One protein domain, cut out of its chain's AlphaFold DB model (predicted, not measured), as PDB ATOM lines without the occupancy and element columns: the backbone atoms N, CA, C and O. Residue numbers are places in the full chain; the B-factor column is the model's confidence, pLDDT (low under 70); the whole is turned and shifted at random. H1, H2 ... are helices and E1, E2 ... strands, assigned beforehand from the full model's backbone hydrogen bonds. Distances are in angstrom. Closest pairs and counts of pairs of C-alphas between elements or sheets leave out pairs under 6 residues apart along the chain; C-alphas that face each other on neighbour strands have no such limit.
ATOM      1  N   ARG A 371     -36.444 -34.657 -14.414       84.62
ATOM      2  CA  ARG A 371     -35.550 -33.512 -14.211       84.62
ATOM      3  C   ARG A 371     -35.642 -33.024 -12.773       84.62
ATOM      4  O   ARG A 371     -36.706 -32.614 -12.313       84.62
ATOM      5  N   ILE A 372     -34.503 -33.001 -12.097       74.69
ATOM      6  CA  ILE A 372     -34.362 -32.446 -10.755       74.69
ATOM      7  C   ILE A 372     -34.083 -30.951 -10.911       74.69
ATOM      8  O   ILE A 372     -32.942 -30.520 -11.105       74.69
ATOM      9  N   VAL A 373     -35.143 -30.148 -10.857       56.44
ATOM     10  CA  VAL A 373     -35.035 -28.686 -10.836       56.44
ATOM     11  C   VAL A 373     -34.839 -28.260  -9.387       56.44
ATOM     12  O   VAL A 373     -35.782 -28.276  -8.604       56.44
ATOM     13  N   ARG A 374     -33.615 -27.885  -9.000       51.19
ATOM     14  CA  ARG A 374     -33.388 -27.377  -7.641       51.19
ATOM     15  C   ARG A 374     -34.037 -25.993  -7.475       51.19
ATOM     16  O   ARG A 374     -33.627 -25.060  -8.175       51.19
ATOM     17  N   PRO A 375     -34.981 -25.809  -6.528       36.41
ATOM     18  CA  PRO A 375     -35.459 -24.484  -6.162       36.41
ATOM     19  C   PRO A 375     -34.302 -23.765  -5.458       36.41
ATOM     20  O   PRO A 375     -33.818 -24.223  -4.427       36.41
ATOM     21  N   GLY A 376     -33.790 -22.692  -6.061       39.09
ATOM     22  CA  GLY A 376     -32.611 -21.966  -5.565       39.09
ATOM     23  C   GLY A 376     -31.545 -21.667  -6.623       39.09
ATOM     24  O   GLY A 376     -30.594 -20.949  -6.334       39.09
ATOM     25  N   GLY A 377     -31.721 -22.126  -7.868       35.81
ATOM     26  CA  GLY A 377     -30.921 -21.690  -9.025       35.81
ATOM     27  C   GLY A 377     -31.186 -20.247  -9.488       35.81
ATOM     28  O   GLY A 377     -30.808 -19.886 -10.596       35.81
ATOM     29  N   GLY A 378     -31.848 -19.428  -8.668       40.94
ATOM     30  CA  GLY A 378     -32.102 -18.015  -8.924       40.94
ATOM     31  C   GLY A 378     -31.829 -17.186  -7.675       40.94
ATOM     32  O   GLY A 378     -32.757 -16.920  -6.926       40.94
ATOM     33  N   ALA A 379     -30.566 -16.815  -7.441       41.06
ATOM     34  CA  ALA A 379     -30.183 -15.682  -6.576       41.06
ATOM     35  C   ALA A 379     -28.699 -15.257  -6.699       41.06
ATOM     36  O   ALA A 379     -28.202 -14.511  -5.860       41.06
ATOM     37  N   ALA A 380     -27.967 -15.695  -7.725       46.88
ATOM     38  CA  ALA A 380     -26.706 -15.067  -8.112       46.88
ATOM     39  C   ALA A 380     -26.660 -15.054  -9.637       46.88
ATOM     40  O   ALA A 380     -26.724 -16.115 -10.254       46.88
ATOM     41  N   ALA A 381     -26.583 -13.868 -10.242       53.59
ATOM     42  CA  ALA A 381     -26.601 -13.679 -11.695       53.59
ATOM     43  C   ALA A 381     -25.463 -14.419 -12.443       53.59
ATOM     44  O   ALA A 381     -25.516 -14.536 -13.662       53.59
ATOM     45  N   ASP A 382     -24.489 -14.972 -11.709       58.19
ATOM     46  CA  ASP A 382     -23.262 -15.586 -12.230       58.19
ATOM     47  C   ASP A 382     -23.178 -17.119 -12.043       58.19
ATOM     48  O   ASP A 382     -22.144 -17.737 -12.334       58.19
ATOM     49  N   ALA A 383     -24.230 -17.765 -11.525       61.81
ATOM     50  CA  ALA A 383     -24.213 -19.212 -11.303       61.81
ATOM     51  C   ALA A 383     -24.192 -19.989 -12.640       61.81
ATOM     52  O   ALA A 383     -24.974 -19.676 -13.541       61.81
ATOM     53  N   PRO A 384     -23.325 -21.011 -12.791       73.06
ATOM     54  CA  PRO A 384     -23.237 -21.774 -14.031       73.06
ATOM     55  C   PRO A 384     -24.542 -22.529 -14.315       73.06
ATOM     56  O   PRO A 384     -25.122 -23.091 -13.378       73.06
ATOM     57  N   PRO A 385     -24.975 -22.622 -15.586       81.69
ATOM     58  CA  PRO A 385     -26.128 -23.433 -15.954       81.69
ATOM     59  C   PRO A 385     -25.925 -24.888 -15.526       81.69
ATOM     60  O   PRO A 385     -24.896 -25.499 -15.835       81.69
ATOM     61  N   ALA A 386     -26.908 -25.452 -14.826       84.12
ATOM     62  CA  ALA A 386     -26.872 -26.832 -14.371       84.12
ATOM     63  C   ALA A 386     -28.247 -27.492 -14.474       84.12
ATOM     64  O   ALA A 386     -29.271 -26.849 -14.240       84.12
ATOM     65  N   CYS A 387     -28.258 -28.786 -14.777       85.94
ATOM     66  CA  CYS A 387     -29.463 -29.608 -14.773       85.94
ATOM     67  C   CYS A 387     -29.165 -30.974 -14.160       85.94
ATOM     68  O   CYS A 387     -28.088 -31.540 -14.376       85.94
ATOM     69  N   GLY A 388     -30.113 -31.464 -13.359       86.25
ATOM     70  CA  GLY A 388     -30.081 -32.779 -12.742       86.25
ATOM     71  C   GLY A 388     -31.130 -33.712 -13.341       86.25
ATOM     72  O   GLY A 388     -32.215 -33.269 -13.711       86.25
ATOM     73  N   TRP A 389     -30.831 -35.005 -13.363       89.56
ATOM     74  CA  TRP A 389     -31.721 -36.086 -13.771       89.56
ATOM     75  C   TRP A 389     -31.697 -37.195 -12.728       89.56
ATOM     76  O   TRP A 389     -30.617 -37.617 -12.306       89.56
ATOM     77  N   ALA A 390     -32.877 -37.690 -12.366       85.19
ATOM     78  CA  ALA A 390     -33.067 -39.001 -11.761       85.19
ATOM     79  C   ALA A 390     -33.570 -39.962 -12.841       85.19
ATOM     80  O   ALA A 390     -34.475 -39.624 -13.602       85.19
ATOM     81  N   PHE A 391     -32.985 -41.148 -12.916       88.00
ATOM     82  CA  PHE A 391     -33.391 -42.212 -13.830       88.00
ATOM     83  C   PHE A 391     -34.133 -43.299 -13.060       88.00
ATOM     84  O   PHE A 391     -33.933 -43.461 -11.857       88.00
ATOM     85  N   HIS A 392     -34.963 -44.071 -13.756       85.94
ATOM     86  CA  HIS A 392     -35.704 -45.151 -13.121       85.94
ATOM     87  C   HIS A 392     -34.746 -46.223 -12.582       85.94
ATOM     88  O   HIS A 392     -33.670 -46.454 -13.135       85.94
ATOM     89  N   SER A 393     -35.132 -46.927 -11.520       80.06
ATOM     90  CA  SER A 393     -34.296 -47.963 -10.892       80.06
ATOM     91  C   SER A 393     -33.917 -49.114 -11.843       80.06
ATOM     92  O   SER A 393     -32.882 -49.768 -11.663       80.06
ATOM     93  N   GLU A 394     -34.729 -49.350 -12.878       82.69
ATOM     94  CA  GLU A 394     -34.476 -50.341 -13.933       82.69
ATOM     95  C   GLU A 394     -33.559 -49.840 -15.054       82.69
ATOM     96  O   GLU A 394     -33.012 -50.661 -15.793       82.69
ATOM     97  N   ASP A 395     -33.356 -48.526 -15.174       87.38
ATOM     98  CA  ASP A 395     -32.492 -47.961 -16.200       87.38
ATOM     99  C   ASP A 395     -31.034 -48.338 -15.917       87.38
ATOM    100  O   ASP A 395     -30.467 -48.073 -14.850       87.38
ATOM    101  N   ARG A 396     -30.413 -48.991 -16.901       90.12
ATOM    102  CA  ARG A 396     -29.007 -49.400 -16.876       90.12
ATOM    103  C   ARG A 396     -28.296 -48.751 -18.045       90.12
ATOM    104  O   ARG A 396     -28.800 -48.784 -19.158       90.12
ATOM    105  N   PHE A 397     -27.124 -48.197 -17.798       92.38
ATOM    106  CA  PHE A 397     -26.261 -47.574 -18.788       92.38
ATOM    107  C   PHE A 397     -25.297 -48.601 -19.380       92.38
ATOM    108  O   PHE A 397     -24.722 -49.416 -18.661       92.38
ATOM    109  N   ASP A 398     -25.076 -48.544 -20.689       90.62
ATOM    110  CA  ASP A 398     -23.932 -49.202 -21.305       90.62
ATOM    111  C   ASP A 398     -22.670 -48.391 -20.976       90.62
ATOM    112  O   ASP A 398     -22.576 -47.188 -21.244       90.62
ATOM    113  N   ARG A 399     -21.691 -49.054 -20.356       90.00
ATOM    114  CA  ARG A 399     -20.491 -48.416 -19.812       90.00
ATOM    115  C   ARG A 399     -19.676 -47.694 -20.881       90.00
ATOM    116  O   ARG A 399     -19.195 -46.590 -20.623       90.00
ATOM    117  N   ALA A 400     -19.484 -48.312 -22.046       89.19
ATOM    118  CA  ALA A 400     -18.617 -47.756 -23.084       89.19
ATOM    119  C   ALA A 400     -19.256 -46.535 -23.781       89.19
ATOM    120  O   ALA A 400     -18.605 -45.487 -23.818       89.19
ATOM    121  N   PRO A 401     -20.523 -46.590 -24.243       90.88
ATOM    122  CA  PRO A 401     -21.238 -45.425 -24.762       90.88
ATOM    123  C   PRO A 401     -21.369 -44.290 -23.745       90.88
ATOM    124  O   PRO A 401     -21.144 -43.135 -24.106       90.88
ATOM    125  N   LEU A 402     -21.672 -44.596 -22.476       92.25
ATOM    126  CA  LEU A 402     -21.748 -43.579 -21.426       92.25
ATOM    127  C   LEU A 402     -20.399 -42.881 -21.235       92.25
ATOM    128  O   LEU A 402     -20.334 -41.654 -21.243       92.25
ATOM    129  N   LEU A 403     -19.308 -43.640 -21.095       90.25
ATOM    130  CA  LEU A 403     -17.978 -43.059 -20.927       90.25
ATOM    131  C   LEU A 403     -17.583 -42.190 -22.129       90.25
ATOM    132  O   LEU A 403     -17.109 -41.070 -21.932       90.25
ATOM    133  N   ALA A 404     -17.826 -42.670 -23.351       88.69
ATOM    134  CA  ALA A 404     -17.539 -41.929 -24.576       88.69
ATOM    135  C   ALA A 404     -18.333 -40.614 -24.653       88.69
ATOM    136  O   ALA A 404     -17.767 -39.568 -24.975       88.69
ATOM    137  N   LEU A 405     -19.625 -40.632 -24.302       90.88
ATOM    138  CA  LEU A 405     -20.446 -39.424 -24.219       90.88
ATOM    139  C   LEU A 405     -19.870 -38.437 -23.195       90.88
ATOM    140  O   LEU A 405     -19.622 -37.279 -23.526       90.88
ATOM    141  N   LEU A 406     -19.608 -38.889 -21.967       89.44
ATOM    142  CA  LEU A 406     -19.098 -38.023 -20.902       89.44
ATOM    143  C   LEU A 406     -17.723 -37.421 -21.239       89.44
ATOM    144  O   LEU A 406     -17.456 -36.268 -20.896       89.44
ATOM    145  N   GLN A 407     -16.860 -38.171 -21.930       86.88
ATOM    146  CA  GLN A 407     -15.575 -37.675 -22.431       86.88
ATOM    147  C   GLN A 407     -15.757 -36.586 -23.497       86.88
ATOM    148  O   GLN A 407     -15.092 -35.554 -23.420       86.88
ATOM    149  N   ARG A 408     -16.689 -36.765 -24.442       87.00
ATOM    150  CA  ARG A 408     -16.992 -35.769 -25.489       87.00
ATOM    151  C   ARG A 408     -17.570 -34.469 -24.926       87.00
ATOM    152  O   ARG A 408     -17.299 -33.403 -25.465       87.00
ATOM    153  N   LEU A 409     -18.319 -34.532 -23.825       85.69
ATOM    154  CA  LEU A 409     -18.919 -33.355 -23.184       85.69
ATOM    155  C   LEU A 409     -17.904 -32.484 -22.409       85.69
ATOM    156  O   LEU A 409     -18.129 -31.283 -22.226       85.69
ATOM    157  N   ARG A 410     -16.777 -33.056 -21.958       79.69
ATOM    158  CA  ARG A 410     -15.799 -32.384 -21.074       79.69
ATOM    159  C   ARG A 410     -15.282 -31.011 -21.529       79.69
ATOM    160  O   ARG A 410     -15.096 -30.176 -20.649       79.69
ATOM    161  N   PRO A 411     -15.038 -30.721 -22.823       77.19
ATOM    162  CA  PRO A 411     -14.493 -29.423 -23.229       77.19
ATOM    163  C   PRO A 411     -15.381 -28.230 -22.850       77.19
ATOM    164  O   PRO A 411     -14.885 -27.113 -22.733       77.19
ATOM    165  N   ARG A 412     -16.690 -28.449 -22.666       75.75
ATOM    166  CA  ARG A 412     -17.672 -27.389 -22.373       75.75
ATOM    167  C   ARG A 412     -18.473 -27.622 -21.092       75.75
ATOM    168  O   ARG A 412     -19.039 -26.672 -20.551       75.75
ATOM    169  N   VAL A 413     -18.465 -28.839 -20.559       76.94
ATOM    170  CA  VAL A 413     -19.029 -29.175 -19.249       76.94
ATOM    171  C   VAL A 413     -17.972 -28.972 -18.166       76.94
ATOM    172  O   VAL A 413     -16.940 -29.635 -18.165       76.94
ATOM    173  N   ALA A 414     -18.245 -28.079 -17.214       72.94
ATOM    174  CA  ALA A 414     -17.369 -27.832 -16.071       72.94
ATOM    175  C   ALA A 414     -17.275 -29.063 -15.165       72.94
ATOM    176  O   ALA A 414     -16.211 -29.380 -14.627       72.94
ATOM    177  N   ARG A 415     -18.397 -29.769 -14.975       76.44
ATOM    178  CA  ARG A 415     -18.433 -31.001 -14.187       76.44
ATOM    179  C   ARG A 415     -19.665 -31.838 -14.499       76.44
ATOM    180  O   ARG A 415     -20.760 -31.304 -14.630       76.44
ATOM    181  N   VAL A 416     -19.485 -33.154 -14.499       81.75
ATOM    182  CA  VAL A 416     -20.583 -34.111 -14.335       81.75
ATOM    183  C   VAL A 416     -20.465 -34.708 -12.942       81.75
ATOM    184  O   VAL A 416     -19.422 -35.259 -12.586       81.75
ATOM    185  N   LYS A 417     -21.506 -34.560 -12.131       78.12
ATOM    186  CA  LYS A 417     -21.676 -35.310 -10.887       78.12
ATOM    187  C   LYS A 417     -22.725 -36.375 -11.131       78.12
ATOM    188  O   LYS A 417     -23.621 -36.174 -11.937       78.12
ATOM    189  N   GLY A 418     -22.629 -37.496 -10.444       78.81
ATOM    190  CA  GLY A 418     -23.644 -38.521 -10.587       78.81
ATOM    191  C   GLY A 418     -23.132 -39.907 -10.293       78.81
ATOM    192  O   GLY A 418     -21.927 -40.128 -10.156       78.81
ATOM    193  N   VAL A 419     -24.083 -40.820 -10.199       83.94
ATOM    194  CA  VAL A 419     -23.853 -42.240 -10.020       83.94
ATOM    195  C   VAL A 419     -24.734 -42.963 -11.026       83.94
ATOM    196  O   VAL A 419     -25.922 -42.677 -11.135       83.94
ATOM    197  N   PHE A 420     -24.133 -43.867 -11.785       88.62
ATOM    198  CA  PHE A 420     -24.739 -44.542 -12.921       88.62
ATOM    199  C   PHE A 420     -24.699 -46.043 -12.686       88.62
ATOM    200  O   PHE A 420     -23.637 -46.606 -12.403       88.62
ATOM    201  N   ARG A 421     -25.838 -46.710 -12.838       88.25
ATOM    202  CA  ARG A 421     -25.908 -48.169 -12.898       88.25
ATOM    203  C   ARG A 421     -25.414 -48.621 -14.269       88.25
ATOM    204  O   ARG A 421     -26.125 -48.441 -15.246       88.25
ATOM    205  N   VAL A 422     -24.214 -49.190 -14.363       87.88
ATOM    206  CA  VAL A 422     -23.550 -49.538 -15.644       87.88
ATOM    207  C   VAL A 422     -23.538 -51.045 -15.941       87.88
ATOM    208  O   VAL A 422     -22.758 -51.537 -16.753       87.88
ATOM    209  N   GLY A 423     -24.395 -51.802 -15.253       76.50
ATOM    210  CA  GLY A 423     -24.533 -53.248 -15.397       76.50
ATOM    211  C   GLY A 423     -25.623 -53.815 -14.486       76.50
ATOM    212  O   GLY A 423     -26.395 -53.076 -13.873       76.50
ATOM    213  N   ALA A 424     -25.690 -55.145 -14.372       68.75
ATOM    214  CA  ALA A 424     -26.688 -55.801 -13.522       68.75
ATOM    215  C   ALA A 424     -26.519 -55.432 -12.037       68.75
ATOM    216  O   ALA A 424     -27.502 -55.098 -11.374       68.75
ATOM    217  N   ALA A 425     -25.274 -55.415 -11.554       64.69
ATOM    218  CA  ALA A 425     -24.923 -55.099 -10.169       64.69
ATOM    219  C   ALA A 425     -23.837 -54.010 -10.038       64.69
ATOM    220  O   ALA A 425     -23.466 -53.650  -8.922       64.69
ATOM    221  N   GLU A 426     -23.321 -53.478 -11.153       78.88
ATOM    222  CA  GLU A 426     -22.258 -52.467 -11.155       78.88
ATOM    223  C   GLU A 426     -22.820 -51.046 -11.146       78.88
ATOM    224  O   GLU A 426     -23.685 -50.688 -11.947       78.88
ATOM    225  N   TRP A 427     -22.269 -50.231 -10.249       81.62
ATOM    226  CA  TRP A 427     -22.528 -48.802 -10.153       81.62
ATOM    227  C   TRP A 427     -21.213 -48.051 -10.238       81.62
ATOM    228  O   TRP A 427     -20.229 -48.464  -9.624       81.62
ATOM    229  N   ALA A 428     -21.199 -46.948 -10.973       83.94
ATOM    230  CA  ALA A 428     -20.002 -46.162 -11.206       83.94
ATOM    231  C   ALA A 428     -20.289 -44.664 -11.167       83.94
ATOM    232  O   ALA A 428     -21.387 -44.217 -11.484       83.94
ATOM    233  N   LEU A 429     -19.279 -43.877 -10.812       85.69
ATOM    234  CA  LEU A 429     -19.304 -42.425 -10.928       85.69
ATOM    235  C   LEU A 429     -18.227 -41.927 -11.896       85.69
ATOM    236  O   LEU A 429     -17.216 -42.607 -12.099       85.69
ATOM    237  N   PRO A 430     -18.398 -40.733 -12.482       84.25
ATOM    238  CA  PRO A 430     -17.349 -40.087 -13.257       84.25
ATOM    239  C   PRO A 430     -16.201 -39.651 -12.336       84.25
ATOM    240  O   PRO A 430     -16.391 -38.842 -11.427       84.25
ATOM    241  N   ALA A 431     -14.999 -40.165 -12.580       76.94
ATOM    242  CA  ALA A 431     -13.783 -39.817 -11.856       76.94
ATOM    243  C   ALA A 431     -12.673 -39.403 -12.821       76.94
ATOM    244  O   ALA A 431     -12.545 -39.927 -13.926       76.94
ATOM    245  N   ALA A 432     -11.847 -38.466 -12.376       71.62
ATOM    246  CA  ALA A 432     -10.597 -38.150 -13.038       71.62
ATOM    247  C   ALA A 432      -9.552 -39.239 -12.759       71.62
ATOM    248  O   ALA A 432      -9.357 -39.650 -11.614       71.62
ATOM    249  N   ARG A 433      -8.851 -39.674 -13.801       66.44
ATOM    250  CA  ARG A 433      -7.707 -40.579 -13.736       66.44
ATOM    251  C   ARG A 433      -6.507 -39.886 -14.370       66.44
ATOM    252  O   ARG A 433      -6.601 -39.361 -15.471       66.44
ATOM    253  N   LEU A 434      -5.362 -39.890 -13.694       60.72
ATOM    254  CA  LEU A 434      -4.103 -39.456 -14.303       60.72
ATOM    255  C   LEU A 434      -3.674 -40.501 -15.341       60.72
ATOM    256  O   LEU A 434      -3.346 -41.633 -14.984       60.72
ATOM    257  N   GLY A 435      -3.726 -40.133 -16.619       58.56
ATOM    258  CA  GLY A 435      -3.230 -40.947 -17.721       58.56
ATOM    259  C   GLY A 435      -1.710 -40.847 -17.876       58.56
ATOM    260  O   GLY A 435      -1.052 -39.965 -17.312       58.56
ATOM    261  N   GLY A 436      -1.135 -41.748 -18.679       45.97
ATOM    262  CA  GLY A 436       0.268 -41.649 -19.088       45.97
ATOM    263  C   GLY A 436       0.515 -40.330 -19.830       45.97
ATOM    264  O   GLY A 436      -0.198 -40.011 -20.776       45.97
ATOM    265  N   GLY A 437       1.490 -39.538 -19.376       52.66
ATOM    266  CA  GLY A 437       1.797 -38.215 -19.945       52.66
ATOM    267  C   GLY A 437       1.167 -37.016 -19.220       52.66
ATOM    268  O   GLY A 437       1.201 -35.910 -19.749       52.66
ATOM    269  N   GLY A 438       0.600 -37.205 -18.021       53.97
ATOM    270  CA  GLY A 438       0.145 -36.098 -17.162       53.97
ATOM    271  C   GLY A 438      -1.183 -35.456 -17.579       53.97
ATOM    272  O   GLY A 438      -1.577 -34.444 -17.003       53.97
ATOM    273  N   ARG A 439      -1.889 -36.039 -18.557       56.19
ATOM    274  CA  ARG A 439      -3.247 -35.633 -18.937       56.19
ATOM    275  C   ARG A 439      -4.273 -36.323 -18.040       56.19
ATOM    276  O   ARG A 439      -4.176 -37.519 -17.776       56.19
ATOM    277  N   GLU A 440      -5.244 -35.553 -17.568       62.62
ATOM    278  CA  GLU A 440      -6.369 -36.060 -16.789       62.62
ATOM    279  C   GLU A 440      -7.412 -36.665 -17.742       62.62
ATOM    280  O   GLU A 440      -7.988 -35.965 -18.575       62.62
ATOM    281  N   GLU A 441      -7.636 -37.969 -17.639       72.19
ATOM    282  CA  GLU A 441      -8.616 -38.717 -18.419       72.19
ATOM    283  C   GLU A 441      -9.857 -38.993 -17.567       72.19
ATOM    284  O   GLU A 441      -9.762 -39.260 -16.368       72.19
ATOM    285  N   LEU A 442     -11.045 -38.924 -18.166       80.38
ATOM    286  CA  LEU A 442     -12.261 -39.327 -17.471       80.38
ATOM    287  C   LEU A 442     -12.379 -40.852 -17.486       80.38
ATOM    288  O   LEU A 442     -12.261 -41.467 -18.543       80.38
ATOM    289  N   ALA A 443     -12.684 -41.434 -16.333       83.38
ATOM    290  CA  ALA A 443     -13.027 -42.837 -16.173       83.38
ATOM    291  C   ALA A 443     -14.335 -42.983 -15.385       83.38
ATOM    292  O   ALA A 443     -14.701 -42.118 -14.588       83.38
ATOM    293  N   LEU A 444     -15.025 -44.108 -15.571       84.56
ATOM    294  CA  LEU A 444     -16.123 -44.519 -14.699       84.56
ATOM    295  C   LEU A 444     -15.556 -45.399 -13.585       84.56
ATOM    296  O   LEU A 444     -15.242 -46.574 -13.809       84.56
ATOM    297  N   ALA A 445     -15.379 -44.795 -12.410       77.06
ATOM    298  CA  ALA A 445     -14.860 -45.462 -11.226       77.06
ATOM    299  C   ALA A 445     -16.005 -46.133 -10.457       77.06
ATOM    300  O   ALA A 445     -17.022 -45.485 -10.197       77.06
ATOM    301  N   PRO A 446     -15.858 -47.405 -10.078       71.31
ATOM    302  CA  PRO A 446     -16.923 -48.133  -9.411       71.31
ATOM    303  C   PRO A 446     -17.170 -47.685  -7.968       71.31
ATOM    304  O   PRO A 446     -16.261 -47.232  -7.267       71.31
ATOM    305  N   VAL A 447     -18.424 -47.837  -7.527       65.75
ATOM    306  CA  VAL A 447     -18.913 -47.402  -6.212       65.75
ATOM    307  C   VAL A 447     -19.922 -48.367  -5.584       65.75
ATOM    308  O   VAL A 447     -20.618 -49.131  -6.258       65.75
ATOM    309  N   CYS A 448     -20.039 -48.291  -4.256       57.62
ATOM    310  CA  CYS A 448     -20.974 -49.098  -3.462       57.62
ATOM    311  C   CYS A 448     -22.418 -48.578  -3.452       57.62
ATOM    312  O   CYS A 448     -23.251 -49.183  -2.800       57.62
ATOM    313  N   TYR A 449     -22.722 -47.475  -4.135       64.81
ATOM    314  CA  TYR A 449     -24.058 -46.872  -4.134       64.81
ATOM    315  C   TYR A 449     -25.114 -47.808  -4.736       64.81
ATOM    316  O   TYR A 449     -24.888 -48.338  -5.825       64.81
ATOM    317  N   ARG A 450     -26.261 -47.984  -4.072       60.91
ATOM    318  CA  ARG A 450     -27.399 -48.783  -4.555       60.91
ATOM    319  C   ARG A 450     -28.711 -48.009  -4.359       60.91
ATOM    320  O   ARG A 450     -29.434 -48.219  -3.393       60.91
ATOM    321  N   GLY A 451     -28.990 -47.089  -5.282       69.88
ATOM    322  CA  GLY A 451     -30.212 -46.277  -5.306       69.88
ATOM    323  C   GLY A 451     -30.760 -46.140  -6.724       69.88
ATOM    324  O   GLY A 451     -30.850 -47.130  -7.445       69.88
ATOM    325  N   GLU A 452     -31.088 -44.922  -7.141       80.19
ATOM    326  CA  GLU A 452     -31.443 -44.598  -8.528       80.19
ATOM    327  C   GLU A 452     -30.240 -43.969  -9.236       80.19
ATOM    328  O   GLU A 452     -29.416 -43.305  -8.603       80.19
ATOM    329  N   SER A 453     -30.103 -44.177 -10.550       85.31
ATOM    330  CA  SER A 453     -29.054 -43.444 -11.265       85.31
ATOM    331  C   SER A 453     -29.403 -41.965 -11.248       85.31
ATOM    332  O   SER A 453     -30.525 -41.578 -11.561       85.31
ATOM    333  N   VAL A 454     -28.432 -41.138 -10.883       86.44
ATOM    334  CA  VAL A 454     -28.587 -39.687 -10.831       86.44
ATOM    335  C   VAL A 454     -27.432 -39.040 -11.560       86.44
ATOM    336  O   VAL A 454     -26.283 -39.449 -11.401       86.44
ATOM    337  N   ALA A 455     -27.720 -38.014 -12.346       88.31
ATOM    338  CA  ALA A 455     -26.717 -37.236 -13.054       88.31
ATOM    339  C   ALA A 455     -26.996 -35.750 -12.860       88.31
ATOM    340  O   ALA A 455     -28.133 -35.318 -12.947       88.31
ATOM    341  N   GLU A 456     -25.963 -34.956 -12.625       85.31
ATOM    342  CA  GLU A 456     -26.004 -33.501 -12.638       85.31
ATOM    343  C   GLU A 456     -24.889 -33.011 -13.557       85.31
ATOM    344  O   GLU A 456     -23.704 -33.261 -13.312       85.31
ATOM    345  N   VAL A 457     -25.270 -32.302 -14.616       85.19
ATOM    346  CA  VAL A 457     -24.335 -31.679 -15.553       85.19
ATOM    347  C   VAL A 457     -24.279 -30.190 -15.256       85.19
ATOM    348  O   VAL A 457     -25.310 -29.529 -15.187       85.19
ATOM    349  N   ILE A 458     -23.065 -29.671 -15.089       84.69
ATOM    350  CA  ILE A 458     -22.783 -28.264 -14.808       84.69
ATOM    351  C   ILE A 458     -21.941 -27.722 -15.959       84.69
ATOM    352  O   ILE A 458     -20.836 -28.215 -16.199       84.69
ATOM    353  N   LEU A 459     -22.448 -26.719 -16.670       84.75
ATOM    354  CA  LEU A 459     -21.723 -26.022 -17.732       84.75
ATOM    355  C   LEU A 459     -20.759 -24.983 -17.137       84.75
ATOM    356  O   LEU A 459     -20.829 -24.655 -15.956       84.75
ATOM    357  N   HIS A 460     -19.828 -24.463 -17.929       80.44
ATOM    358  CA  HIS A 460     -19.035 -23.302 -17.508       80.44
ATOM    359  C   HIS A 460     -19.919 -22.032 -17.524       80.44
ATOM    360  O   HIS A 460     -20.694 -21.855 -18.464       80.44
ATOM    361  N   SER A 461     -19.824 -21.147 -16.518       69.81
ATOM    362  CA  SER A 461     -20.491 -19.827 -16.548       69.81
ATOM    363  C   SER A 461     -19.952 -18.991 -17.722       69.81
ATOM    364  O   SER A 461     -18.748 -19.013 -17.973       69.81
ATOM    365  N   GLY A 462     -20.830 -18.293 -18.457       58.22
ATOM    366  CA  GLY A 462     -20.509 -17.609 -19.723       58.22
ATOM    367  C   GLY A 462     -19.382 -16.559 -19.632       58.22
ATOM    368  O   GLY A 462     -19.083 -16.042 -18.565       58.22
ATOM    369  N   GLY A 463     -18.718 -16.179 -20.724       38.50
ATOM    370  CA  GLY A 463     -19.023 -16.474 -22.117       38.50
ATOM    371  C   GLY A 463     -17.886 -16.121 -23.075       38.50
ATOM    372  O   GLY A 463     -16.808 -15.677 -22.685       38.50
ATOM    373  N   GLY A 481     -16.551 -42.035 -39.975       50.06
ATOM    374  CA  GLY A 481     -17.516 -40.918 -40.089       50.06
ATOM    375  C   GLY A 481     -18.690 -40.959 -39.091       50.06
ATOM    376  O   GLY A 481     -19.453 -40.004 -38.971       50.06
ATOM    377  N   HIS A 482     -18.824 -42.058 -38.347       56.91
ATOM    378  CA  HIS A 482     -19.745 -42.221 -37.232       56.91
ATOM    379  C   HIS A 482     -19.302 -41.464 -35.959       56.91
ATOM    380  O   HIS A 482     -20.159 -40.991 -35.205       56.91
ATOM    381  N   ASP A 483     -17.997 -41.326 -35.705       58.59
ATOM    382  CA  ASP A 483     -17.466 -40.603 -34.540       58.59
ATOM    383  C   ASP A 483     -17.642 -39.087 -34.681       58.59
ATOM    384  O   ASP A 483     -18.060 -38.423 -33.728       58.59
ATOM    385  N   ASP A 484     -17.428 -38.557 -35.886       65.31
ATOM    386  CA  ASP A 484     -17.558 -37.125 -36.177       65.31
ATOM    387  C   ASP A 484     -19.021 -36.658 -36.057       65.31
ATOM    388  O   ASP A 484     -19.311 -35.612 -35.471       65.31
ATOM    389  N   ALA A 485     -19.973 -37.473 -36.528       71.44
ATOM    390  CA  ALA A 485     -21.404 -37.182 -36.427       71.44
ATOM    391  C   ALA A 485     -21.919 -37.209 -34.975       71.44
ATOM    392  O   ALA A 485     -22.761 -36.394 -34.593       71.44
ATOM    393  N   GLN A 486     -21.419 -38.130 -34.142       73.38
ATOM    394  CA  GLN A 486     -21.750 -38.161 -32.713       73.38
ATOM    395  C   GLN A 486     -21.116 -36.993 -31.948       73.38
ATOM    396  O   GLN A 486     -21.742 -36.472 -31.024       73.38
ATOM    397  N   GLY A 487     -19.910 -36.570 -32.337       76.44
ATOM    398  CA  GLY A 487     -19.260 -35.372 -31.806       76.44
ATOM    399  C   GLY A 487     -20.087 -34.110 -32.058       76.44
ATOM    400  O   GLY A 487     -20.424 -33.407 -31.107       76.44
ATOM    401  N   ALA A 488     -20.512 -33.887 -33.304       80.31
ATOM    402  CA  ALA A 488     -21.343 -32.739 -33.674       80.31
ATOM    403  C   ALA A 488     -22.672 -32.690 -32.894       80.31
ATOM    404  O   ALA A 488     -23.056 -31.637 -32.386       80.31
ATOM    405  N   ARG A 489     -23.340 -33.839 -32.715       84.94
ATOM    406  CA  ARG A 489     -24.576 -33.935 -31.913       84.94
ATOM    407  C   ARG A 489     -24.362 -33.578 -30.442       84.94
ATOM    408  O   ARG A 489     -25.221 -32.944 -29.836       84.94
ATOM    409  N   ALA A 490     -23.236 -33.985 -29.856       84.94
ATOM    410  CA  ALA A 490     -22.906 -33.633 -28.476       84.94
ATOM    411  C   ALA A 490     -22.645 -32.124 -28.326       84.94
ATOM    412  O   ALA A 490     -23.080 -31.523 -27.344       84.94
ATOM    413  N   GLU A 491     -21.983 -31.501 -29.303       85.19
ATOM    414  CA  GLU A 491     -21.757 -30.052 -29.309       85.19
ATOM    415  C   GLU A 491     -23.059 -29.256 -29.433       85.19
ATOM    416  O   GLU A 491     -23.265 -28.302 -28.678       85.19
ATOM    417  N   GLU A 492     -23.948 -29.671 -30.337       87.50
ATOM    418  CA  GLU A 492     -25.272 -29.071 -30.513       87.50
ATOM    419  C   GLU A 492     -26.106 -29.177 -29.230       87.50
ATOM    420  O   GLU A 492     -26.682 -28.187 -28.776       87.50
ATOM    421  N   ALA A 493     -26.088 -30.341 -28.574       88.62
ATOM    422  CA  ALA A 493     -26.805 -30.548 -27.322       88.62
ATOM    423  C   ALA A 493     -26.294 -29.660 -26.176       88.62
ATOM    424  O   ALA A 493     -27.090 -29.149 -25.388       88.62
ATOM    425  N   VAL A 494     -24.979 -29.434 -26.081       86.56
ATOM    426  CA  VAL A 494     -24.414 -28.511 -25.082       86.56
ATOM    427  C   VAL A 494     -24.767 -27.056 -25.399       86.56
ATOM    428  O   VAL A 494     -25.019 -26.277 -24.479       86.56
ATOM    429  N   ALA A 495     -24.804 -26.676 -26.679       86.25
ATOM    430  CA  ALA A 495     -25.222 -25.337 -27.089       86.25
ATOM    431  C   ALA A 495     -26.703 -25.075 -26.756       86.25
ATOM    432  O   ALA A 495     -27.017 -24.024 -26.198       86.25
ATOM    433  N   ALA A 496     -27.584 -26.046 -27.014       86.31
ATOM    434  CA  ALA A 496     -28.991 -25.986 -26.618       86.31
ATOM    435  C   ALA A 496     -29.146 -25.873 -25.089       86.31
ATOM    436  O   ALA A 496     -29.866 -25.000 -24.603       86.31
ATOM    437  N   ALA A 497     -28.380 -26.662 -24.326       86.38
ATOM    438  CA  ALA A 497     -28.392 -26.623 -22.864       86.38
ATOM    439  C   ALA A 497     -27.950 -25.261 -22.303       86.38
ATOM    440  O   ALA A 497     -28.540 -24.761 -21.346       86.38
ATOM    441  N   ALA A 498     -26.953 -24.621 -22.921       83.81
ATOM    442  CA  ALA A 498     -26.533 -23.266 -22.561       83.81
ATOM    443  C   ALA A 498     -27.626 -22.212 -22.829       83.81
ATOM    444  O   ALA A 498     -27.679 -21.204 -22.128       83.81
ATOM    445  N   ALA A 499     -28.509 -22.458 -23.802       84.31
ATOM    446  CA  ALA A 499     -29.695 -21.647 -24.077       84.31
ATOM    447  C   ALA A 499     -30.917 -22.026 -23.209       84.31
ATOM    448  O   ALA A 499     -31.986 -21.438 -23.363       84.31
ATOM    449  N   GLY A 500     -30.767 -22.985 -22.288       82.94
ATOM    450  CA  GLY A 500     -31.816 -23.439 -21.373       82.94
ATOM    451  C   GLY A 500     -32.607 -24.660 -21.847       82.94
ATOM    452  O   GLY A 500     -33.419 -25.176 -21.076       82.94
ATOM    453  N   ASP A 501     -32.361 -25.166 -23.060       88.44
ATOM    454  CA  ASP A 501     -32.976 -26.401 -23.549       88.44
ATOM    455  C   ASP A 501     -32.089 -27.622 -23.272       88.44
ATOM    456  O   ASP A 501     -31.134 -27.930 -23.982       88.44
ATOM    457  N   TRP A 502     -32.443 -28.353 -22.221       89.50
ATOM    458  CA  TRP A 502     -31.733 -29.556 -21.789       89.50
ATOM    459  C   TRP A 502     -32.207 -30.844 -22.483       89.50
ATOM    460  O   TRP A 502     -31.618 -31.902 -22.255       89.50
ATOM    461  N   GLY A 503     -33.246 -30.781 -23.326       90.25
ATOM    462  CA  GLY A 503     -33.833 -31.946 -24.004       90.25
ATOM    463  C   GLY A 503     -32.848 -32.742 -24.866       90.25
ATOM    464  O   GLY A 503     -32.766 -33.961 -24.707       90.25
ATOM    465  N   PRO A 504     -32.045 -32.096 -25.726       92.56
ATOM    466  CA  PRO A 504     -31.059 -32.804 -26.541       92.56
ATOM    467  C   PRO A 504     -30.002 -33.549 -25.712       92.56
ATOM    468  O   PRO A 504     -29.609 -34.662 -26.059       92.56
ATOM    469  N   LEU A 505     -29.559 -32.968 -24.591       90.69
ATOM    470  CA  LEU A 505     -28.565 -33.595 -23.716       90.69
ATOM    471  C   LEU A 505     -29.156 -34.781 -22.940       90.69
ATOM    472  O   LEU A 505     -28.506 -35.815 -22.799       90.69
ATOM    473  N   GLU A 506     -30.401 -34.651 -22.487       93.06
ATOM    474  CA  GLU A 506     -31.168 -35.746 -21.893       93.06
ATOM    475  C   GLU A 506     -31.318 -36.918 -22.869       93.06
ATOM    476  O   GLU A 506     -31.041 -38.059 -22.502       93.06
ATOM    477  N   ALA A 507     -31.660 -36.644 -24.132       91.88
ATOM    478  CA  ALA A 507     -31.776 -37.669 -25.166       91.88
ATOM    479  C   ALA A 507     -30.451 -38.417 -25.400       91.88
ATOM    480  O   ALA A 507     -30.457 -39.635 -25.577       91.88
ATOM    481  N   LEU A 508     -29.309 -37.720 -25.349       92.88
ATOM    482  CA  LEU A 508     -27.992 -38.357 -25.434       92.88
ATOM    483  C   LEU A 508     -27.709 -39.264 -24.230       92.88
ATOM    484  O   LEU A 508     -27.198 -40.365 -24.421       92.88
ATOM    485  N   LEU A 509     -28.061 -38.846 -23.010       91.12
ATOM    486  CA  LEU A 509     -27.927 -39.693 -21.818       91.12
ATOM    487  C   LEU A 509     -28.824 -40.934 -21.920       91.12
ATOM    488  O   LEU A 509     -28.345 -42.050 -21.722       91.12
ATOM    489  N   VAL A 510     -30.093 -40.769 -22.300       92.19
ATOM    490  CA  VAL A 510     -31.040 -41.880 -22.498       92.19
ATOM    491  C   VAL A 510     -30.561 -42.840 -23.592       92.19
ATOM    492  O   VAL A 510     -30.685 -44.054 -23.442       92.19
ATOM    493  N   ALA A 511     -29.937 -42.337 -24.662       91.69
ATOM    494  CA  ALA A 511     -29.369 -43.168 -25.725       91.69
ATOM    495  C   ALA A 511     -28.200 -44.054 -25.259       91.69
ATOM    496  O   ALA A 511     -27.856 -45.019 -25.938       91.69
ATOM    497  N   THR A 512     -27.590 -43.755 -24.108       91.94
ATOM    498  CA  THR A 512     -26.560 -44.614 -23.505       91.94
ATOM    499  C   THR A 512     -27.137 -45.718 -22.618       91.94
ATOM    500  O   THR A 512     -26.373 -46.525 -22.096       91.94
ATOM    501  N   LEU A 513     -28.463 -45.806 -22.455       91.62
ATOM    502  CA  LEU A 513     -29.105 -46.907 -21.740       91.62
ATOM    503  C   LEU A 513     -29.039 -48.220 -22.537       91.62
ATOM    504  O   LEU A 513     -29.159 -48.253 -23.762       91.62
TER     505      LEU A 513
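Overview. This is residues 371 to 463 and 481 to 513 of the 518 residues of a protein of Raphidocelis subcapitata (UniProt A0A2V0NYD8). A curved sheet of five antiparallel strands has H1 packed over one face, making two layers, a sheet and a helix on it; H2 and H3, a helical hairpin, pack on H1 and only graze the sheet. Residues 371 to 385 have no named element, and 371 to 372 pair antiparallel with 388 to 389 of E1. The 126 printed residues run E1 H1 E2 E3 E4 E5 H2 H3, class mixed, compact, with a radius of gyration of the C-alphas of 14.7 A and spans of 40 by 34 by 29 A.

Arrangement. The sheet's order is E1 (386 to 390), E5 (454 to 459), E2 (413 to 421), E3 (427 to 434), E4 (440 to 446). Within hydrogen-bond range are N 389 and O 455, 2.7 A, N 456 and O 417, 2.7 A, N 420 and O 428, 2.8 A, and N 431 and O 443, 2.8 A. E2 bends by 52 degrees at residue 418. E2, E3 and E4 form a meander, each strand the antiparallel neighbour of the one before; with E5, the antiparallel neighbour of E2, they form a Greek key. H1 (399 to 409) is on the sheet at a height of 8.0 A, over E3, slantwise at 53 degrees on the local plane. E1, H1 and E2 form a split strand-helix-strand unit, two strands running the same way with E5 between them, its crossover right-handed. H2 (481 to 498) touches H1 with residues 487 to 494 alone, C-alphas of Leu 409 and Ala 490 closest at 6.6 A, at a steep tilt of 59 degrees. H3 (503 to 511) touches H2, C-alphas of Ala 493 and Pro 504 closest at 4.9 A. Every O i to N i+4 pair is within range in H1 and H3, 13 of 14 in H2.

Along the chain. E1 spans 13.9 A from C-alpha 386 at (-26.872, -26.832, -14.371), H1 15.5 A, E2 21.2 A, E3 21.1 A, E4 17.7 A, E5 16.8 A, H2 26.5 A, and H3 12.2 A to C-alpha 511 at (-29.369, -43.168, -25.725).

Size, cuts and confidence. The C-alphas of Ala 379 and Gly 481, 43.8 A apart, are the two farthest apart. Residues 464 to 480 are not printed, with 30.4 A between C-alphas 463 and 481; of the links printed whole, none is long. The mean pLDDT of the printed part is 76.9; 33 residues are under 70, among them 373 to 383 and 433 to 440.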